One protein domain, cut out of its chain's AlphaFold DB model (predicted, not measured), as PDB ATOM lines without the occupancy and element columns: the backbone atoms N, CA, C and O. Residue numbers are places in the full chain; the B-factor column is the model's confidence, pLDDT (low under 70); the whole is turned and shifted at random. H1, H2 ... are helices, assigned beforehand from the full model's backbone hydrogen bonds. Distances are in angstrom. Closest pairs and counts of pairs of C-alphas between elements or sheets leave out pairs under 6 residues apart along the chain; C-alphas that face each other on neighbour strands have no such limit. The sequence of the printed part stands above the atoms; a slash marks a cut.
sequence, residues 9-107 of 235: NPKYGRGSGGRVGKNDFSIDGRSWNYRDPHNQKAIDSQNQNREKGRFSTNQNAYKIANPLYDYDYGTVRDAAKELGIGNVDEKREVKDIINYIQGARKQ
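This is residues 9 to 107 of the 235 residues of an uncharacterized protein of Euryarchaeota archaeon (UniProt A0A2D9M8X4). The domain is an elongated, loop-rich body: at one end H4 and H5 pack on each other nearly at right angles with short H3 beside them, and at the other end lies H2, beyond which residues 48 to 53 stick out as the tip of a loop. Between the two ends lie one-turn H1 and much of the unnamed chain, including residues 9 to 31. The printed part has 99 residues with five named helices, H1 to H5 in chain order, and no named strand. The class is all helix, though under half of the residues, 44 of 99, are in named elements. The whole is compact by its radius of gyration of the C-alphas, 14.3 A, and it spans 50 by 26 by 20 A.

Residues 9 to 31 hold no named element and lead to H1, residues 32 to 35. A tight link of 4 residues joins H1 to H2, residues 40 to 47. These two are close but not clearly touching; their closest C-alphas, of Tyr 34 and Ala 42, are 7.4 A apart. H3, residues 66 to 70, is near H1 and apart from H2. H4, residues 73 to 82, is close to H3 but not clearly touching it; their closest C-alphas, of Leu 68 and Val 76, are 6.8 A apart. H4 is likewise close to H1 but not clearly touching it, with the C-alphas of Trp 32 and Tyr 73 closest at 7.3 A. H5, residues 91 to 107, touches H4 with its residues 97 to 101 alone. Their closest C-alphas, of Ala 80 and Ile 97, are 5.7 A apart, and their lines are about perpendicular at 84 degrees. H5 only just touches H3, with 3 pairs of C-alphas within 8 A, through its residues 94 to 98 alone; the closest are those of Leu 68 and Val 94, 6.9 A apart. H2 is apart from H4 and H5, and H1 is apart from H5. In H2, H4 and H5 every O i to N i+4 pair is within hydrogen-bond range; H3 has 0 of 1, with 1 of 2 O i to N i+3 pairs within range, and H1 is too short for an O i to N i+4 pair.

H1 begins at C-alpha 32, (-32.559, -27.982, 51.112). H2 measures 10.2 A from first to last C-alpha and H4 14.2 A. H5, the longest helix, runs 24.6 A from C-alpha 91 at (-41.577, -33.176, 38.903) to C-alpha 107 at (-55.004, -41.534, 57.776).

The two C-alphas farthest apart, of Glu 51 and Gln 107, are 51.1 A apart. The printed part has no cut. The link from H2 to H3, 18 residues, is long, and residues 48 to 53 in it stand free. Mean pLDDT of the printed part is 88.5; residues 51 to 53 and 104 to 107 are under 70.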
ATOM      1  N   ASN A   9     -24.614 -31.092  58.380       88.38
ATOM      2  CA  ASN A   9     -26.063 -31.079  58.353       88.38
ATOM      3  C   ASN A   9     -26.550 -31.115  56.892       88.38
ATOM      4  O   ASN A   9     -26.313 -30.155  56.149       88.38
ATOM      5  N   PRO A  10     -27.259 -32.177  56.461       87.94
ATOM      6  CA  PRO A  10     -27.748 -32.304  55.089       87.94
ATOM      7  C   PRO A  10     -28.750 -31.206  54.692       87.94
ATOM      8  O   PRO A  10     -28.863 -30.881  53.510       87.94
ATOM      9  N   LYS A  11     -29.402 -30.541  55.659       90.81
ATOM     10  CA  LYS A  11     -30.240 -29.354  55.407       90.81
ATOM     11  C   LYS A  11     -29.439 -28.190  54.809       90.81
ATOM     12  O   LYS A  11     -29.966 -27.451  53.981       90.81
ATOM     13  N   TYR A  12     -28.171 -28.038  55.198       89.88
ATOM     14  CA  TYR A  12     -27.286 -26.940  54.777       89.88
ATOM     15  C   TYR A  12     -26.232 -27.372  53.744       89.88
ATOM     16  O   TYR A  12     -25.688 -26.531  53.030       89.88
ATOM     17  N   GLY A  13     -25.953 -28.674  53.650       86.50
ATOM     18  CA  GLY A  13     -24.947 -29.222  52.744       86.50
ATOM     19  C   GLY A  13     -23.516 -28.835  53.116       86.50
ATOM     20  O   GLY A  13     -23.238 -28.269  54.171       86.50
ATOM     21  N   ARG A  14     -22.568 -29.192  52.243       84.00
ATOM     22  CA  ARG A  14     -21.143 -28.879  52.397       84.00
ATOM     23  C   ARG A  14     -20.737 -27.668  51.568       84.00
ATOM     24  O   ARG A  14     -20.921 -27.645  50.346       84.00
ATOM     25  N   GLY A  15     -20.061 -26.735  52.239       78.62
ATOM     26  CA  GLY A  15     -19.407 -25.575  51.635       78.62
ATOM     27  C   GLY A  15     -20.368 -24.634  50.906       78.62
ATOM     28  O   GLY A  15     -21.586 -24.748  51.004       78.62
ATOM     29  N   SER A  16     -19.809 -23.718  50.114       77.50
ATOM     30  CA  SER A  16     -20.575 -22.740  49.321       77.50
ATOM     31  C   SER A  16     -21.423 -23.372  48.214       77.50
ATOM     32  O   SER A  16     -22.353 -22.755  47.702       77.50
ATOM     33  N   GLY A  17     -21.109 -24.613  47.835       81.12
ATOM     34  CA  GLY A  17     -21.858 -25.352  46.833       81.12
ATOM     35  C   GLY A  17     -23.133 -25.993  47.370       81.12
ATOM     36  O   GLY A  17     -23.921 -26.454  46.558       81.12
ATOM     37  N   GLY A  18     -23.333 -26.111  48.684       85.94
ATOM     38  CA  GLY A  18     -24.504 -26.802  49.233       85.94
ATOM     39  C   GLY A  18     -24.646 -28.247  48.742       85.94
ATOM     40  O   GLY A  18     -25.758 -28.739  48.627       85.94
ATOM     41  N   ARG A  19     -23.557 -28.936  48.375       91.56
ATOM     42  CA  ARG A  19     -23.632 -30.351  47.963       91.56
ATOM     43  C   ARG A  19     -23.876 -31.223  49.186       91.56
ATOM     44  O   ARG A  19     -23.281 -30.972  50.233       91.56
ATOM     45  N   VAL A  20     -24.687 -32.257  49.045       92.31
ATOM     46  CA  VAL A  20     -24.951 -33.224  50.119       92.31
ATOM     47  C   VAL A  20     -24.385 -34.598  49.772       92.31
ATOM     48  O   VAL A  20     -23.965 -34.846  48.639       92.31
ATOM     49  N   GLY A  21     -24.278 -35.462  50.776       88.88
ATOM     50  CA  GLY A  21     -23.855 -36.844  50.612       88.88
ATOM     51  C   GLY A  21     -24.857 -37.632  49.774       88.88
ATOM     52  O   GLY A  21     -26.041 -37.326  49.745       88.88
ATOM     53  N   LYS A  22     -24.381 -38.687  49.107       88.19
ATOM     54  CA  LYS A  22     -25.202 -39.528  48.216       88.19
ATOM     55  C   LYS A  22     -26.412 -40.170  48.914       88.19
ATOM     56  O   LYS A  22     -27.392 -40.486  48.256       88.19
ATOM     57  N   ASN A  23     -26.306 -40.397  50.219       88.69
ATOM     58  CA  ASN A  23     -27.339 -41.059  51.015       88.69
ATOM     59  C   ASN A  23     -28.247 -40.059  51.746       88.69
ATOM     60  O   ASN A  23     -29.135 -40.480  52.480       88.69
ATOM     61  N   ASP A  24     -27.990 -38.761  51.593       92.81
ATOM     62  CA  ASP A  24     -28.770 -37.714  52.232       92.81
ATOM     63  C   ASP A  24     -29.811 -37.174  51.265       92.81
ATOM     64  O   ASP A  24     -29.584 -37.121  50.058       92.81
ATOM     65  N   PHE A  25     -30.924 -36.704  51.819       94.06
ATOM     66  CA  PHE A  25     -31.954 -36.049  51.031       94.06
ATOM     67  C   PHE A  25     -31.411 -34.794  50.336       94.06
ATOM     68  O   PHE A  25     -30.831 -33.908  50.978       94.06
ATOM     69  N   SER A  26     -31.637 -34.712  49.026       95.38
ATOM     70  CA  SER A  26     -31.160 -33.629  48.175       95.38
ATOM     71  C   SER A  26     -32.194 -33.189  47.149       95.38
ATOM     72  O   SER A  26     -33.067 -33.957  46.765       95.38
ATOM     73  N   ILE A  27     -32.059 -31.959  46.660       95.06
ATOM     74  CA  ILE A  27     -32.801 -31.425  45.515       95.06
ATOM     75  C   ILE A  27     -31.777 -31.092  44.429       95.06
ATOM     76  O   ILE A  27     -30.950 -30.184  44.601       95.06
ATOM     77  N   ASP A  28     -31.804 -31.837  43.324       92.62
ATOM     78  CA  ASP A  28     -30.820 -31.754  42.235       92.62
ATOM     79  C   ASP A  28     -29.361 -31.810  42.758       92.62
ATOM     80  O   ASP A  28     -28.521 -30.946  42.489       92.62
ATOM     81  N   GLY A  29     -29.085 -32.769  43.648       92.56
ATOM     82  CA  GLY A  29     -27.786 -32.999  44.294       92.56
ATOM     83  C   GLY A  29     -27.341 -31.908  45.277       92.56
ATOM     84  O   GLY A  29     -26.178 -31.882  45.703       92.56
ATOM     85  N   ARG A  30     -28.232 -30.974  45.628       94.62
ATOM     86  CA  ARG A  30     -27.969 -29.863  46.549       94.62
ATOM     87  C   ARG A  30     -28.847 -29.952  47.796       94.62
ATOM     88  O   ARG A  30     -29.909 -30.556  47.790       94.62
ATOM     89  N   SER A  31     -28.397 -29.325  48.871       94.94
ATOM     90  CA  SER A  31     -29.101 -29.250  50.147       94.94
ATOM     91  C   SER A  31     -30.378 -28.432  50.042       94.94
ATOM     92  O   SER A  31     -30.455 -27.492  49.243       94.94
ATOM     93  N   TRP A  32     -31.307 -28.713  50.948       94.25
ATOM     94  CA  TRP A  32     -32.559 -27.982  51.112       94.25
ATOM     95  C   TRP A  32     -32.375 -26.463  51.151       94.25
ATOM     96  O   TRP A  32     -32.917 -25.757  50.306       94.25
ATOM     97  N   ASN A  33     -31.544 -25.940  52.055       93.25
ATOM     98  CA  ASN A  33     -31.379 -24.492  52.206       93.25
ATOM     99  C   ASN A  33     -30.702 -23.844  50.994       93.25
ATOM    100  O   ASN A  33     -30.932 -22.673  50.707       93.25
ATOM    101  N   TYR A  34     -29.858 -24.576  50.265       93.69
ATOM    102  CA  TYR A  34     -29.239 -24.049  49.047       93.69
ATOM    103  C   TYR A  34     -30.278 -23.790  47.946       93.69
ATOM    104  O   TYR A  34     -30.153 -22.818  47.198       93.69
ATOM    105  N   ARG A  35     -31.302 -24.650  47.860       94.25
ATOM    106  CA  ARG A  35     -32.399 -24.565  46.884       94.25
ATOM    107  C   ARG A  35     -33.619 -23.795  47.387       94.25
ATOM    108  O   ARG A  35     -34.539 -23.579  46.605       94.25
ATOM    109  N   ASP A  36     -33.603 -23.355  48.639       93.19
ATOM    110  CA  ASP A  36     -34.706 -22.622  49.246       93.19
ATOM    111  C   ASP A  36     -34.894 -21.259  48.552       93.19
ATOM    112  O   ASP A  36     -33.958 -20.443  48.554       93.19
ATOM    113  N   PRO A  37     -36.068 -21.000  47.938       92.94
ATOM    114  CA  PRO A  37     -36.366 -19.730  47.280       92.94
ATOM    115  C   PRO A  37     -36.337 -18.527  48.229       92.94
ATOM    116  O   PRO A  37     -36.074 -17.415  47.763       92.94
ATOM    117  N   HIS A  38     -36.541 -18.748  49.530       92.19
ATOM    118  CA  HIS A  38     -36.637 -17.728  50.574       92.19
ATOM    119  C   HIS A  38     -35.385 -17.636  51.457       92.19
ATOM    120  O   HIS A  38     -35.379 -16.918  52.457       92.19
ATOM    121  N   ASN A  39     -34.288 -18.309  51.092       90.75
ATOM    122  CA  ASN A  39     -33.045 -18.226  51.854       90.75
ATOM    123  C   ASN A  39     -32.408 -16.832  51.745       90.75
ATOM    124  O   ASN A  39     -31.646 -16.543  50.815       90.75
ATOM    125  N   GLN A  40     -32.666 -15.995  52.753       88.00
ATOM    126  CA  GLN A  40     -32.187 -14.616  52.807       88.00
ATOM    127  C   GLN A  40     -30.662 -14.520  52.711       88.00
ATOM    128  O   GLN A  40     -30.154 -13.666  51.996       88.00
ATOM    129  N   LYS A  41     -29.911 -15.445  53.324       87.31
ATOM    130  CA  LYS A  41     -28.439 -15.440  53.242       87.31
ATOM    131  C   LYS A  41     -27.947 -15.633  51.804       87.31
ATOM    132  O   LYS A  41     -26.972 -15.004  51.397       87.31
ATOM    133  N   ALA A  42     -28.610 -16.499  51.035       85.94
ATOM    134  CA  ALA A  42     -28.277 -16.716  49.628       85.94
ATOM    135  C   ALA A  42     -28.649 -15.499  48.772       85.94
ATOM    136  O   ALA A  42     -27.857 -15.078  47.932       85.94
ATOM    137  N   ILE A  43     -29.819 -14.910  49.028       87.69
ATOM    138  CA  ILE A  43     -30.297 -13.699  48.352       87.69
ATOM    139  C   ILE A  43     -29.355 -12.519  48.619       87.69
ATOM    140  O   ILE A  43     -28.913 -11.857  47.681       87.69
ATOM    141  N   ASP A  44     -28.989 -12.287  49.878       88.19
ATOM    142  CA  ASP A  44     -28.076 -11.218  50.284       88.19
ATOM    143  C   ASP A  44     -26.713 -11.389  49.622       88.19
ATOM    144  O   ASP A  44     -26.185 -10.440  49.047       88.19
ATOM    145  N   SER A  45     -26.173 -12.612  49.625       86.81
ATOM    146  CA  SER A  45     -24.913 -12.924  48.950       86.81
ATOM    147  C   SER A  45     -24.986 -12.687  47.437       86.81
ATOM    148  O   SER A  45     -24.046 -12.143  46.866       86.81
ATOM    149  N   GLN A  46     -26.098 -13.031  46.782       86.38
ATOM    150  CA  GLN A  46     -26.311 -12.767  45.350       86.38
ATOM    151  C   GLN A  46     -26.463 -11.272  45.039       86.38
ATOM    152  O   GLN A  46     -26.129 -10.826  43.938       86.38
ATOM    153  N   ASN A  47     -26.966 -10.504  46.005       88.12
ATOM    154  CA  ASN A  47     -27.172  -9.067  45.903       88.12
ATOM    155  C   ASN A  47     -25.956  -8.240  46.346       88.12
ATOM    156  O   ASN A  47     -25.972  -7.018  46.171       88.12
ATOM    157  N   GLN A  48     -24.897  -8.865  46.876       85.75
ATOM    158  CA  GLN A  48     -23.651  -8.166  47.182       85.75
ATOM    159  C   GLN A  48     -23.135  -7.468  45.915       85.75
ATOM    160  O   GLN A  48     -22.966  -8.083  44.863       85.75
ATOM    161  N   ASN A  49     -22.908  -6.157  46.024       80.44
ATOM    162  CA  ASN A  49     -22.452  -5.270  44.945       80.44
ATOM    163  C   ASN A  49     -23.437  -5.073  43.772       80.44
ATOM    164  O   ASN A  49     -23.033  -4.621  42.700       80.44
ATOM    165  N   ARG A  50     -24.735  -5.364  43.957       77.50
ATOM    166  CA  ARG A  50     -25.789  -5.036  42.980       77.50
ATOM    167  C   ARG A  50     -26.604  -3.825  43.432       77.50
ATOM    168  O   ARG A  50     -27.516  -3.933  44.251       77.50
ATOM    169  N   GLU A  51     -26.296  -2.668  42.852       63.25
ATOM    170  CA  GLU A  51     -27.050  -1.421  43.071       63.25
ATOM    171  C   GLU A  51     -28.323  -1.337  42.214       63.25
ATOM    172  O   GLU A  51     -29.303  -0.714  42.616       63.25
ATOM    173  N   LYS A  52     -28.353  -2.011  41.055       55.38
ATOM    174  CA  LYS A  52     -29.522  -2.097  40.166       55.38
ATOM    175  C   LYS A  52     -29.917  -3.560  39.960       55.38
ATOM    176  O   LYS A  52     -29.095  -4.361  39.529       55.38
ATOM    177  N   GLY A  53     -31.175  -3.900  40.248       68.31
ATOM    178  CA  GLY A  53     -31.719  -5.245  40.017       68.31
ATOM    179  C   GLY A  53     -31.381  -6.251  41.118       68.31
ATOM    180  O   GLY A  53     -30.795  -7.298  40.842       68.31
ATOM    181  N   ARG A  54     -31.744  -5.925  42.365       81.50
ATOM    182  CA  ARG A  54     -31.698  -6.881  43.478       81.50
ATOM    183  C   ARG A  54     -32.697  -8.003  43.231       81.50
ATOM    184  O   ARG A  54     -33.844  -7.753  42.867       81.50
ATOM    185  N   PHE A  55     -32.264  -9.229  43.459       84.12
ATOM    186  CA  PHE A  55     -33.144 -10.380  43.444       84.12
ATOM    187  C   PHE A  55     -33.935 -10.434  44.748       84.12
ATOM    188  O   PHE A  55     -33.367 -10.268  45.825       84.12
ATOM    189  N   SER A  56     -35.240 -10.670  44.642       86.38
ATOM    190  CA  SER A  56     -36.124 -10.944  45.783       86.38
ATOM    191  C   SER A  56     -36.204 -12.433  46.124       86.38
ATOM    192  O   SER A  56     -36.769 -12.800  47.146       86.38
ATOM    193  N   THR A  57     -35.661 -13.292  45.260       89.00
ATOM    194  CA  THR A  57     -35.691 -14.749  45.394       89.00
ATOM    195  C   THR A  57     -34.326 -15.331  45.074       89.00
ATOM    196  O   THR A  57     -33.599 -14.821  44.211       89.00
ATOM    197  N   ASN A  58     -33.980 -16.409  45.775       88.94
ATOM    198  CA  ASN A  58     -32.715 -17.100  45.581       88.94
ATOM    199  C   ASN A  58     -32.617 -17.624  44.140       88.94
ATOM    200  O   ASN A  58     -33.397 -18.474  43.716       88.94
ATOM    201  N   GLN A  59     -31.616 -17.162  43.393       89.62
ATOM    202  CA  GLN A  59     -31.401 -17.568  41.998       89.62
ATOM    203  C   GLN A  59     -31.020 -19.047  41.841       89.62
ATOM    204  O   GLN A  59     -31.165 -19.610  40.760       89.62
ATOM    205  N   ASN A  60     -30.556 -19.692  42.915       89.31
ATOM    206  CA  ASN A  60     -30.237 -21.116  42.918       89.31
ATOM    207  C   ASN A  60     -31.466 -21.995  43.193       89.31
ATOM    208  O   ASN A  60     -31.340 -23.223  43.168       89.31
ATOM    209  N   ALA A  61     -32.631 -21.400  43.465       89.00
ATOM    210  CA  ALA A  61     -33.841 -22.144  43.761       89.00
ATOM    211  C   ALA A  61     -34.268 -23.027  42.589       89.00
ATOM    212  O   ALA A  61     -34.182 -22.644  41.418       89.00
ATOM    213  N   TYR A  62     -34.736 -24.229  42.911       90.50
ATOM    214  CA  TYR A  62     -35.175 -25.182  41.905       90.50
ATOM    215  C   TYR A  62     -36.694 -25.143  41.793       90.50
ATOM    216  O   TYR A  62     -37.394 -25.762  42.586       90.50
ATOM    217  N   LYS A  63     -37.199 -24.428  40.778       91.12
ATOM    218  CA  LYS A  63     -38.634 -24.124  40.611       91.12
ATOM    219  C   LYS A  63     -39.554 -25.337  40.743       91.12
ATOM    220  O   LYS A  63     -40.662 -25.202  41.245       91.12
ATOM    221  N   ILE A  64     -39.104 -26.503  40.278       90.62
ATOM    222  CA  ILE A  64     -39.880 -27.746  40.331       90.62
ATOM    223  C   ILE A  64     -40.092 -28.206  41.780       90.62
ATOM    224  O   ILE A  64     -41.175 -28.684  42.097       90.62
ATOM    225  N   ALA A  65     -39.104 -28.004  42.653       93.12
ATOM    226  CA  ALA A  65     -39.148 -28.372  44.065       93.12
ATOM    227  C   ALA A  65     -39.695 -27.262  44.980       93.12
ATOM    228  O   ALA A  65     -39.872 -27.513  46.167       93.12
ATOM    229  N   ASN A  66     -40.002 -26.066  44.460       93.44
ATOM    230  CA  ASN A  66     -40.577 -24.971  45.253       93.44
ATOM    231  C   ASN A  66     -41.794 -25.392  46.104       93.44
ATOM    232  O   ASN A  66     -41.821 -25.014  47.269       93.44
ATOM    233  N   PRO A  67     -42.751 -26.203  45.601       95.25
ATOM    234  CA  PRO A  67     -43.903 -26.623  46.403       95.25
ATOM    235  C   PRO A  67     -43.550 -27.491  47.621       95.25
ATOM    236  O   PRO A  67     -44.377 -27.676  48.505       95.25
ATOM    237  N   LEU A  68     -42.338 -28.056  47.688       93.44
ATOM    238  CA  LEU A  68     -41.901 -28.787  48.877       93.44
ATOM    239  C   LEU A  68     -41.670 -27.845  50.065       93.44
ATOM    240  O   LEU A  68     -41.839 -28.274  51.199       93.44
ATOM    241  N   TYR A  69     -41.321 -26.577  49.821       94.19
ATOM    242  CA  TYR A  69     -41.017 -25.597  50.873       94.19
ATOM    243  C   TYR A  69     -42.252 -25.082  51.619       94.19
ATOM    244  O   TYR A  69     -42.102 -24.409  52.635       94.19
ATOM    245  N   ASP A  70     -43.455 -25.454  51.174       93.19
ATOM    246  CA  ASP A  70     -44.692 -25.272  51.942       93.19
ATOM    247  C   ASP A  70     -44.754 -26.219  53.161       93.19
ATOM    248  O   ASP A  70     -45.611 -26.080  54.038       93.19
ATOM    249  N   TYR A  71     -43.849 -27.200  53.217       93.44
ATOM    250  CA  TYR A  71     -43.714 -28.185  54.280       93.44
ATOM    251  C   TYR A  71     -42.346 -28.064  54.959       93.44
ATOM    252  O   TYR A  71     -41.365 -27.601  54.373       93.44
ATOM    253  N   ASP A  72     -42.258 -28.517  56.210       92.69
ATOM    254  CA  ASP A  72     -40.987 -28.530  56.921       92.69
ATOM    255  C   ASP A  72     -40.020 -29.575  56.337       92.69
ATOM    256  O   ASP A  72     -40.412 -30.623  55.814       92.69
ATOM    257  N   TYR A  73     -38.722 -29.284  56.453       92.69
ATOM    258  CA  TYR A  73     -37.654 -30.145  55.941       92.69
ATOM    259  C   TYR A  73     -37.738 -31.580  56.478       92.69
ATOM    260  O   TYR A  73     -37.441 -32.514  55.738       92.69
ATOM    261  N   GLY A  74     -38.117 -31.760  57.750       93.44
ATOM    262  CA  GLY A  74     -38.217 -33.078  58.377       93.44
ATOM    263  C   GLY A  74     -39.296 -33.924  57.710       93.44
ATOM    264  O   GLY A  74     -39.002 -35.010  57.221       93.44
ATOM    265  N   THR A  75     -40.501 -33.371  57.586       93.88
ATOM    266  CA  THR A  75     -41.651 -33.992  56.923       93.88
ATOM    267  C   THR A  75     -41.334 -34.373  55.480       93.88
ATOM    268  O   THR A  75     -41.612 -35.497  55.063       93.88
ATOM    269  N   VAL A  76     -40.717 -33.472  54.710       94.19
ATOM    270  CA  VAL A  76     -40.352 -33.748  53.311       94.19
ATOM    271  C   VAL A  76     -39.273 -34.819  53.215       94.19
ATOM    272  O   VAL A  76     -39.401 -35.739  52.411       94.19
ATOM    273  N   ARG A  77     -38.229 -34.733  54.046       95.56
ATOM    274  CA  ARG A  77     -37.148 -35.723  54.097       95.56
ATOM    275  C   ARG A  77     -37.684 -37.108  54.449       95.56
ATOM    276  O   ARG A  77     -37.276 -38.083  53.825       95.56
ATOM    277  N   ASP A  78     -38.559 -37.199  55.441       93.50
ATOM    278  CA  ASP A  78     -39.073 -38.474  55.935       93.50
ATOM    279  C   ASP A  78     -40.048 -39.098  54.927       93.50
ATOM    280  O   ASP A  78     -39.930 -40.284  54.622       93.50
ATOM    281  N   ALA A  79     -40.910 -38.289  54.300       94.31
ATOM    282  CA  ALA A  79     -41.752 -38.727  53.188       94.31
ATOM    283  C   ALA A  79     -40.925 -39.205  51.981       94.31
ATOM    284  O   ALA A  79     -41.192 -40.263  51.418       94.31
ATOM    285  N   ALA A  80     -39.890 -38.453  51.597       94.00
ATOM    286  CA  ALA A  80     -38.996 -38.838  50.510       94.00
ATOM    287  C   ALA A  80     -38.246 -40.139  50.828       94.00
ATOM    288  O   ALA A  80     -38.145 -41.015  49.973       94.00
ATOM    289  N   LYS A  81     -37.786 -40.305  52.073       94.44
ATOM    290  CA  LYS A  81     -37.127 -41.527  52.545       94.44
ATOM    291  C   LYS A  81     -38.050 -42.741  52.454       94.44
ATOM    292  O   LYS A  81     -37.597 -43.784  51.987       94.44
ATOM    293  N   GLU A  82     -39.313 -42.604  52.850       93.69
ATOM    294  CA  GLU A  82     -40.295 -43.690  52.758       93.69
ATOM    295  C   GLU A  82     -40.579 -44.086  51.302       93.69
ATOM    296  O   GLU A  82     -40.696 -45.264  50.974       93.69
ATOM    297  N   LEU A  83     -40.612 -43.103  50.402       92.62
ATOM    298  CA  LEU A  83     -40.765 -43.326  48.963       92.62
ATOM    299  C   LEU A  83     -39.477 -43.826  48.280       92.62
ATOM    300  O   LEU A  83     -39.491 -44.105  47.082       92.62
ATOM    301  N   GLY A  84     -38.359 -43.932  49.007       94.50
ATOM    302  CA  GLY A  84     -37.057 -44.311  48.450       94.50
ATOM    303  C   GLY A  84     -36.414 -43.237  47.563       94.50
ATOM    304  O   GLY A  84     -35.521 -43.544  46.774       94.50
ATOM    305  N   ILE A  85     -36.847 -41.981  47.688       93.31
ATOM    306  CA  ILE A  85     -36.366 -40.836  46.911       93.31
ATOM    307  C   ILE A  85     -35.243 -40.145  47.692       93.31
ATOM    308  O   ILE A  85     -35.474 -39.433  48.669       93.31
ATOM    309  N   GLY A  86     -33.998 -40.362  47.262       92.12
ATOM    310  CA  GLY A  86     -32.823 -39.711  47.857       92.12
ATOM    311  C   GLY A  86     -32.518 -38.336  47.258       92.12
ATOM    312  O   GLY A  86     -32.153 -37.412  47.980       92.12
ATOM    313  N   ASN A  87     -32.691 -38.187  45.943       95.62
ATOM    314  CA  ASN A  87     -32.457 -36.945  45.217       95.62
ATOM    315  C   ASN A  87     -33.700 -36.577  44.417       95.62
ATOM    316  O   ASN A  87     -34.058 -37.321  43.520       95.62
ATOM    317  N   VAL A  88     -34.300 -35.431  44.720       94.31
ATOM    318  CA  VAL A  88     -35.447 -34.906  43.986       94.31
ATOM    319  C   VAL A  88     -34.949 -34.108  42.788       94.31
ATOM    320  O   VAL A  88     -34.451 -32.988  42.946       94.31
ATOM    321  N   ASP A  89     -35.081 -34.669  41.594       94.06
ATOM    322  CA  ASP A  89     -34.756 -34.007  40.326       94.06
ATOM    323  C   ASP A  89     -35.917 -34.034  39.320       94.06
ATOM    324  O   ASP A  89     -35.918 -33.261  38.356       94.06
ATOM    325  N   GLU A  90     -36.973 -34.802  39.596       92.94
ATOM    326  CA  GLU A  90     -38.149 -34.885  38.740       92.94
ATOM    327  C   GLU A  90     -39.408 -34.259  39.358       92.94
ATOM    328  O   GLU A  90     -39.700 -34.333  40.553       92.94
ATOM    329  N   LYS A  91     -40.264 -33.703  38.492       93.31
ATOM    330  CA  LYS A  91     -41.577 -33.176  38.903       93.31
ATOM    331  C   LYS A  91     -42.497 -34.264  39.470       93.31
ATOM    332  O   LYS A  91     -43.369 -33.957  40.283       93.31
ATOM    333  N   ARG A  92     -42.335 -35.516  39.023       93.75
ATOM    334  CA  ARG A  92     -43.114 -36.653  39.528       93.75
ATOM    335  C   ARG A  92     -42.788 -36.919  40.995       93.75
ATOM    336  O   ARG A  92     -43.708 -36.972  41.796       93.75
ATOM    337  N   GLU A  93     -41.506 -36.955  41.343       94.00
ATOM    338  CA  GLU A  93     -41.027 -37.179  42.713       94.00
ATOM    339  C   GLU A  93     -41.549 -36.121  43.686       94.00
ATOM    340  O   GLU A  93     -42.057 -36.455  44.753       94.00
ATOM    341  N   VAL A  94     -41.518 -34.844  43.285       95.19
ATOM    342  CA  VAL A  94     -42.116 -33.751  44.070       95.19
ATOM    343  C   VAL A  94     -43.591 -34.027  44.356       95.19
ATOM    344  O   VAL A  94     -44.052 -33.878  45.486       95.19
ATOM    345  N   LYS A  95     -44.345 -34.442  43.334       93.75
ATOM    346  CA  LYS A  95     -45.774 -34.728  43.472       93.75
ATOM    347  C   LYS A  95     -46.024 -35.942  44.365       93.75
ATOM    348  O   LYS A  95     -46.944 -35.899  45.176       93.75
ATOM    349  N   ASP A  96     -45.219 -36.991  44.235       92.88
ATOM    350  CA  ASP A  96     -45.340 -38.210  45.035       92.88
ATOM    351  C   ASP A  96     -45.090 -37.917  46.518       92.88
ATOM    352  O   ASP A  96     -45.889 -38.322  47.363       92.88
ATOM    353  N   ILE A  97     -44.068 -37.111  46.829       93.44
ATOM    354  CA  ILE A  97     -43.783 -36.651  48.195       93.44
ATOM    355  C   ILE A  97     -44.957 -35.844  48.762       93.44
ATOM    356  O   ILE A  97     -45.431 -36.127  49.860       93.44
ATOM    357  N   ILE A  98     -45.476 -34.869  48.012       94.69
ATOM    358  CA  ILE A  98     -46.606 -34.040  48.465       94.69
ATOM    359  C   ILE A  98     -47.857 -34.893  48.686       94.69
ATOM    360  O   ILE A  98     -48.524 -34.757  49.712       94.69
ATOM    361  N   ASN A  99     -48.163 -35.801  47.759       93.56
ATOM    362  CA  ASN A  99     -49.291 -36.719  47.888       93.56
ATOM    363  C   ASN A  99     -49.141 -37.621  49.112       93.56
ATOM    364  O   ASN A  99     -50.127 -37.857  49.806       93.56
ATOM    365  N   TYR A 100     -47.928 -38.103  49.390       93.25
ATOM    366  CA  TYR A 100     -47.644 -38.901  50.574       93.25
ATOM    367  C   TYR A 100     -47.897 -38.094  51.850       93.25
ATOM    368  O   TYR A 100     -48.650 -38.541  52.708       93.25
ATOM    369  N   ILE A 101     -47.371 -36.869  51.948       91.81
ATOM    370  CA  ILE A 101     -47.573 -35.996  53.117       91.81
ATOM    371  C   ILE A 101     -49.066 -35.694  53.327       91.81
ATOM    372  O   ILE A 101     -49.588 -35.784  54.440       91.81
ATOM    373  N   GLN A 102     -49.781 -35.354  52.253       90.06
ATOM    374  CA  GLN A 102     -51.212 -35.047  52.309       90.06
ATOM    375  C   GLN A 102     -52.074 -36.289  52.580       90.06
ATOM    376  O   GLN A 102     -53.099 -36.189  53.254       90.06
ATOM    377  N   GLY A 103     -51.680 -37.455  52.067       80.62
ATOM    378  CA  GLY A 103     -52.353 -38.736  52.272       80.62
ATOM    379  C   GLY A 103     -52.134 -39.302  53.674       80.62
ATOM    380  O   GLY A 103     -53.093 -39.734  54.312       80.62
ATOM    381  N   ALA A 104     -50.912 -39.213  54.201       66.44
ATOM    382  CA  ALA A 104     -50.573 -39.599  55.569       66.44
ATOM    383  C   ALA A 104     -51.369 -38.774  56.594       66.44
ATOM    384  O   ALA A 104     -51.938 -39.331  57.531       66.44
ATOM    385  N   ARG A 105     -51.537 -37.465  56.349       58.38
ATOM    386  CA  ARG A 105     -52.405 -36.589  57.163       58.38
ATOM    387  C   ARG A 105     -53.891 -36.964  57.133       58.38
ATOM    388  O   ARG A 105     -54.631 -36.579  58.034       58.38
ATOM    389  N   LYS A 106     -54.358 -37.689  56.111       52.12
ATOM    390  CA  LYS A 106     -55.748 -38.177  56.048       52.12
ATOM    391  C   LYS A 106     -55.947 -39.463  56.852       52.12
ATOM    392  O   LYS A 106     -57.028 -39.656  57.402       52.12
ATOM    393  N   GLN A 107     -54.922 -40.310  56.971       45.50
ATOM    394  CA  GLN A 107     -55.004 -41.534  57.776       45.50
ATOM    395  C   GLN A 107     -54.896 -41.275  59.284       45.50
ATOM    396  O   GLN A 107     -55.538 -41.982  60.055       45.50
TER     397      GLN A 107